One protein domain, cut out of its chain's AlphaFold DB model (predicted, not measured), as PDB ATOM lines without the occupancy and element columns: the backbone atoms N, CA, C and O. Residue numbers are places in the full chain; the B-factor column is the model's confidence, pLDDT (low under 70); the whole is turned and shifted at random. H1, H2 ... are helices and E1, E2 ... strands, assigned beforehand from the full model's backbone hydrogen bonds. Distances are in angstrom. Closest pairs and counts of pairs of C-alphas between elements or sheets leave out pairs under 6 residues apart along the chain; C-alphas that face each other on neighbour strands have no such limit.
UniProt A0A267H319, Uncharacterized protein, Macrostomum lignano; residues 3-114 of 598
ATOM      1  N   PHE A   3      79.200 -19.108  73.622       81.25
ATOM      2  CA  PHE A   3      78.411 -19.396  74.813       81.25
ATOM      3  C   PHE A   3      76.910 -19.326  74.518       81.25
ATOM      4  O   PHE A   3      76.387 -18.322  74.040       81.25
ATOM      5  N   LEU A   4      76.197 -20.404  74.848       80.75
ATOM      6  CA  LEU A   4      74.743 -20.423  74.960       80.75
ATOM      7  C   LEU A   4      74.375 -19.931  76.357       80.75
ATOM      8  O   LEU A   4      74.630 -20.633  77.342       80.75
ATOM      9  N   VAL A   5      73.750 -18.760  76.448       81.62
ATOM     10  CA  VAL A   5      73.449 -18.126  77.733       81.62
ATOM     11  C   VAL A   5      71.949 -17.870  77.892       81.62
ATOM     12  O   VAL A   5      71.240 -17.572  76.928       81.62
ATOM     13  N   VAL A   6      71.457 -18.015  79.125       82.19
ATOM     14  CA  VAL A   6      70.083 -17.698  79.530       82.19
ATOM     15  C   VAL A   6      70.094 -16.570  80.554       82.19
ATOM     16  O   VAL A   6      70.620 -16.746  81.652       82.19
ATOM     17  N   PHE A   7      69.493 -15.426  80.225       81.12
ATOM     18  CA  PHE A   7      69.393 -14.296  81.158       81.12
ATOM     19  C   PHE A   7      68.581 -14.652  82.409       81.12
ATOM     20  O   PHE A   7      67.524 -15.279  82.311       81.12
ATOM     21  N   ALA A   8      69.045 -14.212  83.582       72.88
ATOM     22  CA  ALA A   8      68.407 -14.520  84.863       72.88
ATOM     23  C   ALA A   8      66.979 -13.948  84.974       72.88
ATOM     24  O   ALA A   8      66.097 -14.593  85.543       72.88
ATOM     25  N   ILE A   9      66.760 -12.760  84.400       68.31
ATOM     26  CA  ILE A   9      65.500 -12.006  84.471       68.31
ATOM     27  C   ILE A   9      64.523 -12.493  83.390       68.31
ATOM     28  O   ILE A   9      63.516 -13.131  83.696       68.31
ATOM     29  N   ASP A  10      64.851 -12.265  82.115       68.38
ATOM     30  CA  ASP A  10      63.919 -12.488  80.999       68.38
ATOM     31  C   ASP A  10      63.894 -13.934  80.477       68.38
ATOM     32  O   ASP A  10      63.087 -14.272  79.608       68.38
ATOM     33  N   ARG A  11      64.792 -14.801  80.970       69.88
ATOM     34  CA  ARG A  11      64.973 -16.203  80.537       69.88
ATOM     35  C   ARG A  11      65.185 -16.384  79.027       69.88
ATOM     36  O   ARG A  11      64.996 -17.481  78.501       69.88
ATOM     37  N   GLN A  12      65.579 -15.329  78.316       76.62
ATOM     38  CA  GLN A  12      65.858 -15.400  76.885       76.62
ATOM     39  C   GLN A  12      67.152 -16.174  76.628       76.62
ATOM     40  O   GLN A  12      68.129 -16.011  77.355       76.62
ATOM     41  N   VAL A  13      67.136 -17.006  75.584       77.06
ATOM     42  CA  VAL A  13      68.279 -17.810  75.128       77.06
ATOM     43  C   VAL A  13      68.999 -17.067  74.010       77.06
ATOM     44  O   VAL A  13      68.433 -16.924  72.913       77.06
ATOM     45  N   VAL A  14      70.237 -16.652  74.264       79.38
ATOM     46  CA  VAL A  14      71.076 -15.912  73.312       79.38
ATOM     47  C   VAL A  14      72.418 -16.630  73.120       79.38
ATOM     48  O   VAL A  14      72.945 -17.250  74.044       79.38
ATOM     49  N   GLU A  15      72.914 -16.603  71.885       81.25
ATOM     50  CA  GLU A  15      74.274 -17.007  71.518       81.25
ATOM     51  C   GLU A  15      75.166 -15.774  71.660       81.25
ATOM     52  O   GLU A  15      74.893 -14.757  71.025       81.25
ATOM     53  N   MET A  16      76.194 -15.860  72.501       79.62
ATOM     54  CA  MET A  16      77.162 -14.789  72.730       79.62
ATOM     55  C   MET A  16      78.560 -15.270  72.348       79.62
ATOM     56  O   MET A  16      78.900 -16.441  72.567       79.62
ATOM     57  N   MET A  17      79.380 -14.371  71.807       78.25
ATOM     58  CA  MET A  17      80.800 -14.645  71.612       78.25
ATOM     59  C   MET A  17      81.541 -14.514  72.945       78.25
ATOM     60  O   MET A  17      81.068 -13.870  73.877       78.25
ATOM     61  N   GLU A  18      82.719 -15.123  73.038       75.06
ATOM     62  CA  GLU A  18      83.601 -15.019  74.209       75.06
ATOM     63  C   GLU A  18      83.954 -13.568  74.584       75.06
ATOM     64  O   GLU A  18      84.093 -13.255  75.762       75.06
ATOM     65  N   GLU A  19      84.009 -12.676  73.595       75.06
ATOM     66  CA  GLU A  19      84.276 -11.241  73.760       75.06
ATOM     67  C   GLU A  19      83.157 -10.496  74.519       75.06
ATOM     68  O   GLU A  19      83.434  -9.520  75.216       75.06
ATOM     69  N   ASP A  20      81.911 -10.981  74.447       77.56
ATOM     70  CA  ASP A  20      80.729 -10.342  75.049       77.56
ATOM     71  C   ASP A  20      80.367 -10.900  76.443       77.56
ATOM     72  O   ASP A  20      79.400 -10.451  77.073       77.56
ATOM     73  N   VAL A  21      81.095 -11.918  76.923       77.31
ATOM     74  CA  VAL A  21      80.785 -12.655  78.159       77.31
ATOM     75  C   VAL A  21      81.888 -12.469  79.196       77.31
ATOM     76  O   VAL A  21      82.976 -13.034  79.104       77.31
ATOM     77  N   ILE A  22      81.570 -11.754  80.274       79.50
ATOM     78  CA  ILE A  22      82.423 -11.687  81.457       79.50
ATOM     79  C   ILE A  22      82.236 -12.982  82.255       79.50
ATOM     80  O   ILE A  22      81.266 -13.178  82.996       79.50
ATOM     81  N   LEU A  23      83.198 -13.888  82.083       78.38
ATOM     82  CA  LEU A  23      83.316 -15.110  82.871       78.38
ATOM     83  C   LEU A  23      83.833 -14.806  84.291       78.38
ATOM     84  O   LEU A  23      84.765 -14.008  84.451       78.38
ATOM     85  N   PRO A  24      83.294 -15.470  85.332       73.44
ATOM     86  CA  PRO A  24      83.812 -15.358  86.690       73.44
ATOM     87  C   PRO A  24      85.232 -15.935  86.786       73.44
ATOM     88  O   PRO A  24      85.648 -16.772  85.982       73.44
ATOM     89  N   SER A  25      85.977 -15.528  87.816       67.56
ATOM     90  CA  SER A  25      87.399 -15.868  88.009       67.56
ATOM     91  C   SER A  25      87.724 -17.367  87.924       67.56
ATOM     92  O   SER A  25      88.772 -17.727  87.398       67.56
ATOM     93  N   HIS A  26      86.814 -18.240  88.366       69.56
ATOM     94  CA  HIS A  26      86.958 -19.703  88.339       69.56
ATOM     95  C   HIS A  26      86.644 -20.367  86.976       69.56
ATOM     96  O   HIS A  26      86.762 -21.590  86.853       69.56
ATOM     97  N   LEU A  27      86.214 -19.589  85.974       70.62
ATOM     98  CA  LEU A  27      86.000 -20.027  84.585       70.62
ATOM     99  C   LEU A  27      86.902 -19.301  83.572       70.62
ATOM    100  O   LEU A  27      87.049 -19.771  82.450       70.62
ATOM    101  N   LYS A  28      87.504 -18.169  83.954       68.50
ATOM    102  CA  LYS A  28      88.202 -17.250  83.038       68.50
ATOM    103  C   LYS A  28      89.512 -17.788  82.438       68.50
ATOM    104  O   LYS A  28      89.885 -17.360  81.355       68.50
ATOM    105  N   ASN A  29      90.194 -18.703  83.129       70.38
ATOM    106  CA  ASN A  29      91.525 -19.205  82.747       70.38
ATOM    107  C   ASN A  29      91.546 -20.723  82.465       70.38
ATOM    108  O   ASN A  29      92.605 -21.338  82.543       70.38
ATOM    109  N   LEU A  30      90.388 -21.340  82.200       76.88
ATOM    110  CA  LEU A  30      90.294 -22.781  81.937       76.88
ATOM    111  C   LEU A  30      90.871 -23.136  80.562       76.88
ATOM    112  O   LEU A  30      90.501 -22.542  79.548       76.88
ATOM    113  N   THR A  31      91.722 -24.154  80.531       75.12
ATOM    114  CA  THR A  31      92.211 -24.787  79.304       75.12
ATOM    115  C   THR A  31      91.114 -25.616  78.628       75.12
ATOM    116  O   THR A  31      90.124 -26.010  79.248       75.12
ATOM    117  N   GLU A  32      91.284 -25.927  77.339       71.31
ATOM    118  CA  GLU A  32      90.303 -26.716  76.575       71.31
ATOM    119  C   GLU A  32      90.027 -28.096  77.198       71.31
ATOM    120  O   GLU A  32      88.895 -28.574  77.161       71.31
ATOM    121  N   GLN A  33      91.037 -28.711  77.819       71.00
ATOM    122  CA  GLN A  33      90.910 -30.004  78.498       71.00
ATOM    123  C   GLN A  33      90.065 -29.885  79.777       71.00
ATOM    124  O   GLN A  33      89.124 -30.653  79.959       71.00
ATOM    125  N   GLU A  34      90.291 -28.853  80.593       76.88
ATOM    126  CA  GLU A  34      89.507 -28.606  81.814       76.88
ATOM    127  C   GLU A  34      88.043 -28.217  81.518       76.88
ATOM    128  O   GLU A  34      87.156 -28.426  82.352       76.88
ATOM    129  N   TRP A  35      87.758 -27.676  80.327       78.19
ATOM    130  CA  TRP A  35      86.386 -27.536  79.828       78.19
ATOM    131  C   TRP A  35      85.771 -28.895  79.462       78.19
ATOM    132  O   TRP A  35      84.630 -29.168  79.841       78.19
ATOM    133  N   LEU A  36      86.506 -29.773  78.773       75.62
ATOM    134  CA  LEU A  36      86.028 -31.113  78.404       75.62
ATOM    135  C   LEU A  36      85.751 -31.998  79.630       75.62
ATOM    136  O   LEU A  36      84.723 -32.678  79.656       75.62
ATOM    137  N   ASP A  37      86.559 -31.905  80.685       75.44
ATOM    138  CA  ASP A  37      86.304 -32.572  81.974       75.44
ATOM    139  C   ASP A  37      84.982 -32.112  82.621       75.44
ATOM    140  O   ASP A  37      84.331 -32.844  83.371       75.44
ATOM    141  N   ARG A  38      84.525 -30.899  82.285       74.06
ATOM    142  CA  ARG A  38      83.264 -30.301  82.750       74.06
ATOM    143  C   ARG A  38      82.092 -30.507  81.777       74.06
ATOM    144  O   ARG A  38      81.000 -29.987  82.023       74.06
ATOM    145  N   SER A  39      82.265 -31.298  80.717       70.31
ATOM    146  CA  SER A  39      81.259 -31.558  79.667       70.31
ATOM    147  C   SER A  39      79.918 -32.111  80.167       70.31
ATOM    148  O   SER A  39      78.882 -31.810  79.573       70.31
ATOM    149  N   HIS A  40      79.899 -32.863  81.271       70.38
ATOM    150  CA  HIS A  40      78.683 -33.422  81.884       70.38
ATOM    151  C   HIS A  40      78.263 -32.719  83.191       70.38
ATOM    152  O   HIS A  40      77.390 -33.198  83.911       70.38
ATOM    153  N   CYS A  41      78.871 -31.573  83.515       72.50
ATOM    154  CA  CYS A  41      78.659 -30.882  84.783       72.50
ATOM    155  C   CYS A  41      77.306 -30.144  84.844       72.50
ATOM    156  O   CYS A  41      77.044 -29.237  84.050       72.50
ATOM    157  N   THR A  42      76.479 -30.467  85.843       66.81
ATOM    158  CA  THR A  42      75.150 -29.867  86.086       66.81
ATOM    159  C   THR A  42      75.175 -28.588  86.939       66.81
ATOM    160  O   THR A  42      74.133 -27.957  87.125       66.81
ATOM    161  N   LEU A  43      76.343 -28.165  87.446       73.19
ATOM    162  CA  LEU A  43      76.487 -26.968  88.289       73.19
ATOM    163  C   LEU A  43      76.111 -25.683  87.539       73.19
ATOM    164  O   LEU A  43      76.555 -25.454  86.417       73.19
ATOM    165  N   LYS A  44      75.358 -24.778  88.166       77.12
ATOM    166  CA  LYS A  44      75.013 -23.483  87.551       77.12
ATOM    167  C   LYS A  44      76.279 -22.635  87.376       77.12
ATOM    168  O   LYS A  44      76.934 -22.305  88.357       77.12
ATOM    169  N   TRP A  45      76.598 -22.242  86.143       80.56
ATOM    170  CA  TRP A  45      77.662 -21.270  85.868       80.56
ATOM    171  C   TRP A  45      77.020 -19.909  85.638       80.56
ATOM    172  O   TRP A  45      76.275 -19.748  84.672       80.56
ATOM    173  N   LYS A  46      77.276 -18.966  86.545       81.56
ATOM    174  CA  LYS A  46      76.869 -17.565  86.408       81.56
ATOM    175  C   LYS A  46      77.883 -16.812  85.549       81.56
ATOM    176  O   LYS A  46      79.080 -17.049  85.685       81.56
ATOM    177  N   CYS A  47      77.414 -15.894  84.720       81.44
ATOM    178  CA  CYS A  47      78.237 -14.928  83.999       81.44
ATOM    179  C   CYS A  47      77.506 -13.586  83.888       81.44
ATOM    180  O   CYS A  47      76.286 -13.508  84.060       81.44
ATOM    181  N   GLU A  48      78.259 -12.534  83.588       82.31
ATOM    182  CA  GLU A  48      77.704 -11.243  83.185       82.31
ATOM    183  C   GLU A  48      77.866 -11.103  81.672       82.31
ATOM    184  O   GLU A  48      78.919 -11.415  81.117       82.31
ATOM    185  N   VAL A  49      76.809 -10.674  80.986       82.19
ATOM    186  CA  VAL A  49      76.773 -10.603  79.520       82.19
ATOM    187  C   VAL A  49      76.492  -9.178  79.078       82.19
ATOM    188  O   VAL A  49      75.540  -8.564  79.565       82.19
ATOM    189  N   LEU A  50      77.296  -8.674  78.141       80.69
ATOM    190  CA  LEU A  50      77.073  -7.387  77.495       80.69
ATOM    191  C   LEU A  50      75.950  -7.516  76.456       80.69
ATOM    192  O   LEU A  50      76.076  -8.224  75.462       80.69
ATOM    193  N   TYR A  51      74.837  -6.820  76.677       76.12
ATOM    194  CA  TYR A  51      73.702  -6.795  75.760       76.12
ATOM    195  C   TYR A  51      73.144  -5.373  75.675       76.12
ATOM    196  O   TYR A  51      72.829  -4.771  76.698       76.12
ATOM    197  N   ASN A  52      73.035  -4.808  74.468       73.69
ATOM    198  CA  ASN A  52      72.601  -3.417  74.250       73.69
ATOM    199  C   ASN A  52      73.312  -2.407  75.184       73.69
ATOM    200  O   ASN A  52      72.661  -1.652  75.908       73.69
ATOM    201  N   GLU A  53      74.651  -2.439  75.188       74.88
ATOM    202  CA  GLU A  53      75.535  -1.539  75.960       74.88
ATOM    203  C   GLU A  53      75.405  -1.633  77.497       74.88
ATOM    204  O   GLU A  53      75.908  -0.774  78.224       74.88
ATOM    205  N   LYS A  54      74.753  -2.678  78.024       81.19
ATOM    206  CA  LYS A  54      74.595  -2.917  79.469       81.19
ATOM    207  C   LYS A  54      74.925  -4.357  79.840       81.19
ATOM    208  O   LYS A  54      74.693  -5.273  79.058       81.19
ATOM    209  N   TYR A  55      75.436  -4.551  81.053       80.94
ATOM    210  CA  TYR A  55      75.710  -5.877  81.603       80.94
ATOM    211  C   TYR A  55      74.481  -6.434  82.326       80.94
ATOM    212  O   TYR A  55      73.827  -5.719  83.088       80.94
ATOM    213  N   TYR A  56      74.188  -7.714  82.103       82.19
ATOM    214  CA  TYR A  56      73.085  -8.436  82.740       82.19
ATOM    215  C   TYR A  56      73.556  -9.786  83.299       82.19
ATOM    216  O   TYR A  56      74.343 -10.480  82.655       82.19
ATOM    217  N   GLU A  57      73.038 -10.186  84.469       84.56
ATOM    218  CA  GLU A  57      73.299 -11.512  85.054       84.56
ATOM    219  C   GLU A  57      72.629 -12.610  84.214       84.56
ATOM    220  O   GLU A  57      71.440 -12.543  83.868       84.56
ATOM    221  N   ALA A  58      73.397 -13.648  83.898       84.94
ATOM    222  CA  ALA A  58      72.969 -14.735  83.040       84.94
ATOM    223  C   ALA A  58      73.639 -16.069  83.426       84.94
ATOM    224  O   ALA A  58      74.571 -16.122  84.231       84.94
ATOM    225  N   TYR A  59      73.129 -17.172  82.877       83.38
ATOM    226  CA  TYR A  59      73.586 -18.533  83.167       83.38
ATOM    227  C   TYR A  59      74.059 -19.243  81.899       83.38
ATOM    228  O   TYR A  59      73.305 -19.344  80.927       83.38
ATOM    229  N   ILE A  60      75.275 -19.793  81.920       82.44
ATOM    230  CA  ILE A  60      75.838 -20.553  80.796       82.44
ATOM    231  C   ILE A  60      75.185 -21.936  80.748       82.44
ATOM    232  O   ILE A  60      75.394 -22.773  81.635       82.44
ATOM    233  N   VAL A  61      74.418 -22.188  79.690       79.06
ATOM    234  CA  VAL A  61      73.764 -23.476  79.423       79.06
ATOM    235  C   VAL A  61      74.635 -24.373  78.551       79.06
ATOM    236  O   VAL A  61      74.597 -25.581  78.735       79.06
ATOM    237  N   GLN A  62      75.443 -23.819  77.642       78.56
ATOM    238  CA  GLN A  62      76.354 -24.602  76.800       78.56
ATOM    239  C   GLN A  62      77.569 -23.768  76.369       78.56
ATOM    240  O   GLN A  62      77.453 -22.559  76.182       78.56
ATOM    241  N   VAL A  63      78.716 -24.417  76.191       80.81
ATOM    242  CA  VAL A  63      79.954 -23.858  75.626       80.81
ATOM    243  C   VAL A  63      80.255 -24.619  74.341       80.81
ATOM    244  O   VAL A  63      80.209 -25.848  74.332       80.81
ATOM    245  N   ILE A  64      80.541 -23.912  73.255       79.44
ATOM    246  CA  ILE A  64      80.874 -24.496  71.955       79.44
ATOM    247  C   ILE A  64      82.318 -24.107  71.632       79.44
ATOM    248  O   ILE A  64      82.645 -22.920  71.559       79.44
ATOM    249  N   MET A  65      83.178 -25.118  71.486       72.06
ATOM    250  CA  MET A  65      84.630 -24.928  71.351       72.06
ATOM    251  C   MET A  65      85.042 -24.542  69.920       72.06
ATOM    252  O   MET A  65      85.953 -23.744  69.737       72.06
ATOM    253  N   GLU A  66      84.337 -25.065  68.910       68.44
ATOM    254  CA  GLU A  66      84.600 -24.847  67.477       68.44
ATOM    255  C   GLU A  66      83.455 -24.075  66.793       68.44
ATOM    256  O   GLU A  66      82.298 -24.193  67.201       68.44
ATOM    257  N   ASP A  67      83.733 -23.395  65.673       58.84
ATOM    258  CA  ASP A  67      82.735 -22.748  64.796       58.84
ATOM    259  C   ASP A  67      81.895 -23.753  63.974       58.84
ATOM    260  O   ASP A  67      81.743 -23.675  62.752       58.84
ATOM    261  N   CYS A  68      81.323 -24.740  64.657       54.41
ATOM    262  CA  CYS A  68      80.386 -25.686  64.075       54.41
ATOM    263  C   CYS A  68      79.009 -25.034  63.844       54.41
ATOM    264  O   CYS A  68      78.456 -24.375  64.722       54.41
ATOM    265  N   LEU A  69      78.438 -25.294  62.661       54.31
ATOM    266  CA  LEU A  69      77.089 -24.898  62.218       54.31
ATOM    267  C   LEU A  69      76.020 -25.000  63.320       54.31
ATOM    268  O   LEU A  69      75.935 -26.050  63.965       54.31
ATOM    269  N   GLU A  70      75.176 -23.956  63.419       57.44
ATOM    270  CA  GLU A  70      74.038 -23.776  64.344       57.44
ATOM    271  C   GLU A  70      73.645 -25.054  65.100       57.44
ATOM    272  O   GLU A  70      72.980 -25.958  64.578       57.44
ATOM    273  N   ALA A  71      74.087 -25.147  66.354       59.62
ATOM    274  CA  ALA A  71      73.864 -26.329  67.164       59.62
ATOM    275  C   ALA A  71      72.360 -26.563  67.387       59.62
ATOM    276  O   ALA A  71      71.647 -25.733  67.945       59.62
ATOM    277  N   SER A  72      71.856 -27.740  67.006       65.75
ATOM    278  CA  SER A  72      70.438 -28.112  67.208       65.75
ATOM    279  C   SER A  72      69.941 -27.998  68.667       65.75
ATOM    280  O   SER A  72      68.733 -27.914  68.901       65.75
ATOM    281  N   SER A  73      70.859 -27.917  69.637       68.81
ATOM    282  CA  SER A  73      70.599 -27.572  71.037       68.81
ATOM    283  C   SER A  73      69.997 -26.173  71.236       68.81
ATOM    284  O   SER A  73      69.187 -26.024  72.147       68.81
ATOM    285  N   PHE A  74      70.289 -25.172  70.389       71.94
ATOM    286  CA  PHE A  74      69.692 -23.824  70.467       71.94
ATOM    287  C   PHE A  74      68.157 -23.878  70.423       71.94
ATOM    288  O   PHE A  74      67.466 -23.304  71.272       71.94
ATOM    289  N   SER A  75      67.613 -24.600  69.439       72.69
ATOM    290  CA  SER A  75      66.168 -24.768  69.255       72.69
ATOM    291  C   SER A  75      65.543 -25.581  70.386       72.69
ATOM    292  O   SER A  75      64.489 -25.202  70.898       72.69
ATOM    293  N   TYR A  76      66.219 -26.646  70.825       76.31
ATOM    294  CA  TYR A  76      65.754 -27.500  71.916       76.31
ATOM    295  C   TYR A  76      65.728 -26.759  73.265       76.31
ATOM    296  O   TYR A  76      64.708 -26.768  73.950       76.31
ATOM    297  N   ALA A  77      66.782 -26.014  73.616       73.00
ATOM    298  CA  ALA A  77      66.826 -25.186  74.824       73.00
ATOM    299  C   ALA A  77      65.714 -24.118  74.830       73.00
ATOM    300  O   ALA A  77      65.001 -23.963  75.826       73.00
ATOM    301  N   ARG A  78      65.490 -23.443  73.690       77.31
ATOM    302  CA  ARG A  78      64.363 -22.508  73.509       77.31
ATOM    303  C   ARG A  78      63.005 -23.192  73.687       77.31
ATOM    304  O   ARG A  78      62.092 -22.582  74.240       77.31
ATOM    305  N   GLU A  79      62.847 -24.444  73.263       78.56
ATOM    306  CA  GLU A  79      61.615 -25.207  73.477       78.56
ATOM    307  C   GLU A  79      61.406 -25.597  74.949       78.56
ATOM    308  O   GLU A  79      60.307 -25.412  75.474       78.56
ATOM    309  N   LEU A  80      62.444 -26.069  75.650       76.50
ATOM    310  CA  LEU A  80      62.358 -26.406  77.079       76.50
ATOM    311  C   LEU A  80      61.979 -25.180  77.934       76.50
ATOM    312  O   LEU A  80      61.172 -25.300  78.859       76.50
ATOM    313  N   ILE A  81      62.492 -23.998  77.579       74.50
ATOM    314  CA  ILE A  81      62.173 -22.727  78.245       74.50
ATOM    315  C   ILE A  81      60.764 -22.230  77.887       74.50
ATOM    316  O   ILE A  81      60.032 -21.801  78.779       74.50
ATOM    317  N   ARG A  82      60.307 -22.385  76.632       78.25
ATOM    318  CA  ARG A  82      58.887 -22.173  76.265       78.25
ATOM    319  C   ARG A  82      57.946 -23.097  77.047       78.25
ATOM    320  O   ARG A  82      56.870 -22.665  77.450       78.25
ATOM    321  N   LYS A  83      58.370 -24.338  77.318       80.12
ATOM    322  CA  LYS A  83      57.682 -25.309  78.191       80.12
ATOM    323  C   LYS A  83      57.843 -25.011  79.697       80.12
ATOM    324  O   LYS A  83      57.381 -25.804  80.509       80.12
ATOM    325  N   LYS A  84      58.462 -23.882  80.079       76.12
ATOM    326  CA  LYS A  84      58.671 -23.409  81.464       76.12
ATOM    327  C   LYS A  84      59.376 -24.411  82.403       76.12
ATOM    328  O   LYS A  84      59.182 -24.331  83.616       76.12
ATOM    329  N   LYS A  85      60.199 -25.328  81.875       77.75
ATOM    330  CA  LYS A  85      60.976 -26.281  82.696       77.75
ATOM    331  C   LYS A  85      61.988 -25.541  83.593       77.75
ATOM    332  O   LYS A  85      62.389 -24.417  83.270       77.75
ATOM    333  N   ARG A  86      62.377 -26.126  84.735       77.69
ATOM    334  CA  ARG A  86      63.337 -25.498  85.663       77.69
ATOM    335  C   ARG A  86      64.730 -25.489  85.021       77.69
ATOM    336  O   ARG A  86      65.052 -26.348  84.206       77.69
ATOM    337  N   LEU A  87      65.582 -24.531  85.401       74.19
ATOM    338  CA  LEU A  87      66.935 -24.411  84.831       74.19
ATOM    339  C   LEU A  87      67.786 -25.674  85.070       74.19
ATOM    340  O   LEU A  87      68.585 -26.025  84.211       74.19
ATOM    341  N   ALA A  88      67.574 -26.380  86.187       72.12
ATOM    342  CA  ALA A  88      68.201 -27.676  86.453       72.12
ATOM    343  C   ALA A  88      67.807 -28.723  85.393       72.12
ATOM    344  O   ALA A  88      68.683 -29.262  84.725       72.12
ATOM    345  N   ASP A  89      66.506 -28.921  85.148       73.62
ATOM    346  CA  ASP A  89      65.992 -29.841  84.121       73.62
ATOM    347  C   ASP A  89      66.463 -29.463  82.703       73.62
ATOM    348  O   ASP A  89      66.577 -30.323  81.830       73.62
ATOM    349  N   VAL A  90      66.707 -28.172  82.440       75.00
ATOM    350  CA  VAL A  90      67.289 -27.701  81.171       75.00
ATOM    351  C   VAL A  90      68.761 -28.106  81.071       75.00
ATOM    352  O   VAL A  90      69.150 -28.659  80.048       75.00
ATOM    353  N   LEU A  91      69.563 -27.893  82.119       74.50
ATOM    354  CA  LEU A  91      70.978 -28.287  82.161       74.50
ATOM    355  C   LEU A  91      71.165 -29.814  82.106       74.50
ATOM    356  O   LEU A  91      72.090 -30.299  81.465       74.50
ATOM    357  N   GLU A  92      70.267 -30.584  82.724       75.31
ATOM    358  CA  GLU A  92      70.271 -32.049  82.645       75.31
ATOM    359  C   GLU A  92      69.918 -32.544  81.231       75.31
ATOM    360  O   GLU A  92      70.532 -33.483  80.722       75.31
ATOM    361  N   LYS A  93      68.944 -31.905  80.566       74.31
ATOM    362  CA  LYS A  93      68.468 -32.326  79.238       74.31
ATOM    363  C   LYS A  93      69.312 -31.796  78.078       74.31
ATOM    364  O   LYS A  93      69.235 -32.377  76.997       74.31
ATOM    365  N   VAL A  94      70.100 -30.737  78.270       73.19
ATOM    366  CA  VAL A  94      71.025 -30.176  77.269       73.19
ATOM    367  C   VAL A  94      72.450 -30.685  77.546       73.19
ATOM    368  O   VAL A  94      73.313 -29.951  78.017       73.19
ATOM    369  N   GLN A  95      72.696 -31.967  77.247       69.19
ATOM    370  CA  GLN A  95      74.019 -32.604  77.342       69.19
ATOM    371  C   GLN A  95      74.562 -33.085  75.975       69.19
ATOM    372  O   GLN A  95      73.810 -33.664  75.181       69.19
ATOM    373  N   PRO A  96      75.875 -32.945  75.703       69.38
ATOM    374  CA  PRO A  96      76.899 -32.410  76.600       69.38
ATOM    375  C   PRO A  96      76.907 -30.878  76.634       69.38
ATOM    376  O   PRO A  96      76.482 -30.200  75.694       69.38
ATOM    377  N   ARG A  97      77.391 -30.354  77.756       73.56
ATOM    378  CA  ARG A  97      77.419 -28.934  78.095       73.56
ATOM    379  C   ARG A  97      78.620 -28.200  77.505       73.56
ATOM    380  O   ARG A  97      78.504 -27.027  77.176       73.56
ATOM    381  N   VAL A  98      79.740 -28.893  77.336       75.50
ATOM    382  CA  VAL A  98      80.840 -28.458  76.468       75.50
ATOM    383  C   VAL A  98      80.739 -29.275  75.190       75.50
ATOM    384  O   VAL A  98      80.599 -30.495  75.246       75.50
ATOM    385  N   PHE A  99      80.691 -28.595  74.050       71.75
ATOM    386  CA  PHE A  99      80.227 -29.169  72.795       71.75
ATOM    387  C   PHE A  99      81.365 -29.297  71.786       71.75
ATOM    388  O   PHE A  99      81.961 -28.297  71.374       71.75
ATOM    389  N   THR A 100      81.630 -30.538  71.377       70.62
ATOM    390  CA  THR A 100      82.654 -30.891  70.390       70.62
ATOM    391  C   THR A 100      82.041 -31.204  69.023       70.62
ATOM    392  O   THR A 100      80.841 -31.478  68.883       70.62
ATOM    393  N   ARG A 101      82.888 -31.244  67.992       66.88
ATOM    394  CA  ARG A 101      82.508 -31.647  66.631       66.88
ATOM    395  C   ARG A 101      81.992 -33.089  66.524       66.88
ATOM    396  O   ARG A 101      81.205 -33.400  65.624       66.88
ATOM    397  N   GLU A 102      82.400 -33.981  67.425       66.81
ATOM    398  CA  GLU A 102      81.887 -35.355  67.467       66.81
ATOM    399  C   GLU A 102      80.474 -35.411  68.052       66.81
ATOM    400  O   GLU A 102      79.586 -36.080  67.506       66.81
ATOM    401  N   ASP A 103      80.238 -34.638  69.111       67.00
ATOM    402  CA  ASP A 103      78.943 -34.567  69.775       67.00
ATOM    403  C   ASP A 103      77.873 -33.932  68.897       67.00
ATOM    404  O   ASP A 103      76.729 -34.374  68.952       67.00
ATOM    405  N   TRP A 104      78.223 -33.005  67.998       62.91
ATOM    406  CA  TRP A 104      77.290 -32.437  67.015       62.91
ATOM    407  C   TRP A 104      76.534 -33.513  66.212       62.91
ATOM    408  O   TRP A 104      75.315 -33.410  66.027       62.91
ATOM    409  N   ARG A 105      77.211 -34.600  65.803       63.25
ATOM    410  CA  ARG A 105      76.571 -35.721  65.081       63.25
ATOM    411  C   ARG A 105      75.615 -36.523  65.971       63.25
ATOM    412  O   ARG A 105      74.546 -36.916  65.506       63.25
ATOM    413  N   ARG A 106      75.957 -36.743  67.247       63.41
ATOM    414  CA  ARG A 106      75.121 -37.485  68.217       63.41
ATOM    415  C   ARG A 106      73.934 -36.649  68.718       63.41
ATOM    416  O   ARG A 106      72.818 -37.149  68.840       63.41
ATOM    417  N   ALA A 107      74.171 -35.366  68.965       60.25
ATOM    418  CA  ALA A 107      73.216 -34.376  69.444       60.25
ATOM    419  C   ALA A 107      72.077 -34.133  68.452       60.25
ATOM    420  O   ALA A 107      70.921 -34.093  68.865       60.25
ATOM    421  N   ARG A 108      72.377 -34.054  67.146       58.56
ATOM    422  CA  ARG A 108      71.358 -33.911  66.094       58.56
ATOM    423  C   ARG A 108      70.271 -34.987  66.207       58.56
ATOM    424  O   ARG A 108      69.093 -34.658  66.165       58.56
ATOM    425  N   SER A 109      70.662 -36.242  66.442       58.47
ATOM    426  CA  SER A 109      69.725 -37.349  66.686       58.47
ATOM    427  C   SER A 109      68.942 -37.159  67.996       58.47
ATOM    428  O   SER A 109      67.711 -37.126  67.989       58.47
ATOM    429  N   ARG A 110      69.636 -36.931  69.123       61.78
ATOM    430  CA  ARG A 110      69.006 -36.795  70.453       61.78
ATOM    431  C   ARG A 110      68.002 -35.639  70.550       61.78
ATOM    432  O   ARG A 110      66.967 -35.803  71.191       61.78
ATOM    433  N   TYR A 111      68.290 -34.496  69.928       66.56
ATOM    434  CA  TYR A 111      67.464 -33.289  70.027       66.56
ATOM    435  C   TYR A 111      66.358 -33.197  68.970       66.56
ATOM    436  O   TYR A 111      65.345 -32.556  69.231       66.56
ATOM    437  N   GLN A 112      66.494 -33.851  67.808       55.97
ATOM    438  CA  GLN A 112      65.422 -33.883  66.798       55.97
ATOM    439  C   GLN A 112      64.369 -34.967  67.070       55.97
ATOM    440  O   GLN A 112      63.206 -34.783  66.720       55.97
ATOM    441  N   ILE A 113      64.745 -36.083  67.706       46.69
ATOM    442  CA  ILE A 113      63.826 -37.210  67.956       46.69
ATOM    443  C   ILE A 113      62.893 -36.941  69.153       46.69
ATOM    444  O   ILE A 113      61.787 -37.476  69.216       46.69
ATOM    445  N   ARG A 114      63.296 -36.089  70.106       47.09
ATOM    446  CA  ARG A 114      62.621 -35.947  71.408       47.09
ATOM    447  C   ARG A 114      61.591 -34.808  71.470       47.09
ATOM    448  O   ARG A 114      61.600 -33.994  72.393       47.09
TER     449      ARG A 114
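Overview. This is residues 3 to 114 of the 598 residues of an uncharacterized protein of Macrostomum lignano (UniProt A0A267H319). A small, strongly twisted antiparallel sheet is rolled part of the way toward a barrel: its edge strands E2 and E3 curl toward each other, and residues 21 to 22, on the link after E2, pair with E3. The helical hairpin of H2 and H3 covers one face of this sheet, H4 lies farther out beyond H2, and H1 lies off the sheet on the long way from E2 to E3. The printed part has 112 residues, with four named helices and four named strands in the order E1 E2 H1 E3 E4 H2 H3 H4; the sheet's order is E2 E1 E4 E3. The class is mixed, helices and strands, and the whole is compact, with a radius of gyration of the C-alphas of 13.4 A and spans of 37 by 33 by 24 A.

Arrangement. Start at E1, residues 3 to 7, which forms a hairpin with E2, residues 13 to 17; look for N 5 and O 14, 3.0 A apart. On the other side of E1 is E4, residues 54 to 64, antiparallel to it, with N 6 and O 59 at 2.9 A. E4 bends by 86 degrees at residue 61. Its hairpin partner E3, residues 45 to 51, has N 49 and O 56 at 3.0 A. H1, residues 32 to 36, is not on the sheet and is apart from the other helices. H2, residues 73 to 82, is on the sheet at a height of 9.5 A and lies over E1, running along it at 7 degrees on the local plane; 2 of its C-alphas fall on E2, only just too few to lie over that strand too. H3, residues 87 to 93, is on the sheet too, its closest C-alphas to E4 being Leu 91 and Val 61, 6.2 A apart. With H2 and H3 on one face, this makes two layers, a sheet and its helices. H2 and H3 only just touch, with 3 pairs of C-alphas within 8 A, the closest Leu 80 and Val 90 at 6.5 A; they run opposite ways at a steep tilt of 44 degrees. H4, residues 101 to 113, only just touches H2, with its residues 107 to 111 alone and 3 such pairs, Tyr 111 and Tyr 76 closest at 6.3 A. Every O i to N i+4 pair is within hydrogen-bond range in H1, H2 and H3, and 6 of 9 are in H4.

Along the chain. Find C-alpha 3 at (78.411, -19.396, 74.813), where E1 begins. E3 measures 18.1 A and E4, the longest strand, 23.7 A, ending at C-alpha 64 at (80.874, -24.496, 71.955). H2 measures 13.9 A; H4 measures 19.5 A and ends at C-alpha 113 at (63.826, -37.210, 67.956).

Size, cuts and confidence. The two C-alphas farthest apart, Glu 53 and Ile 113, are 38.4 A apart. The printed part has no cut, and its one long link is E2 to H1. Mean pLDDT of the printed part is 73.0; look for values under 70 at residues 66 to 73 and 101 to 114, among others.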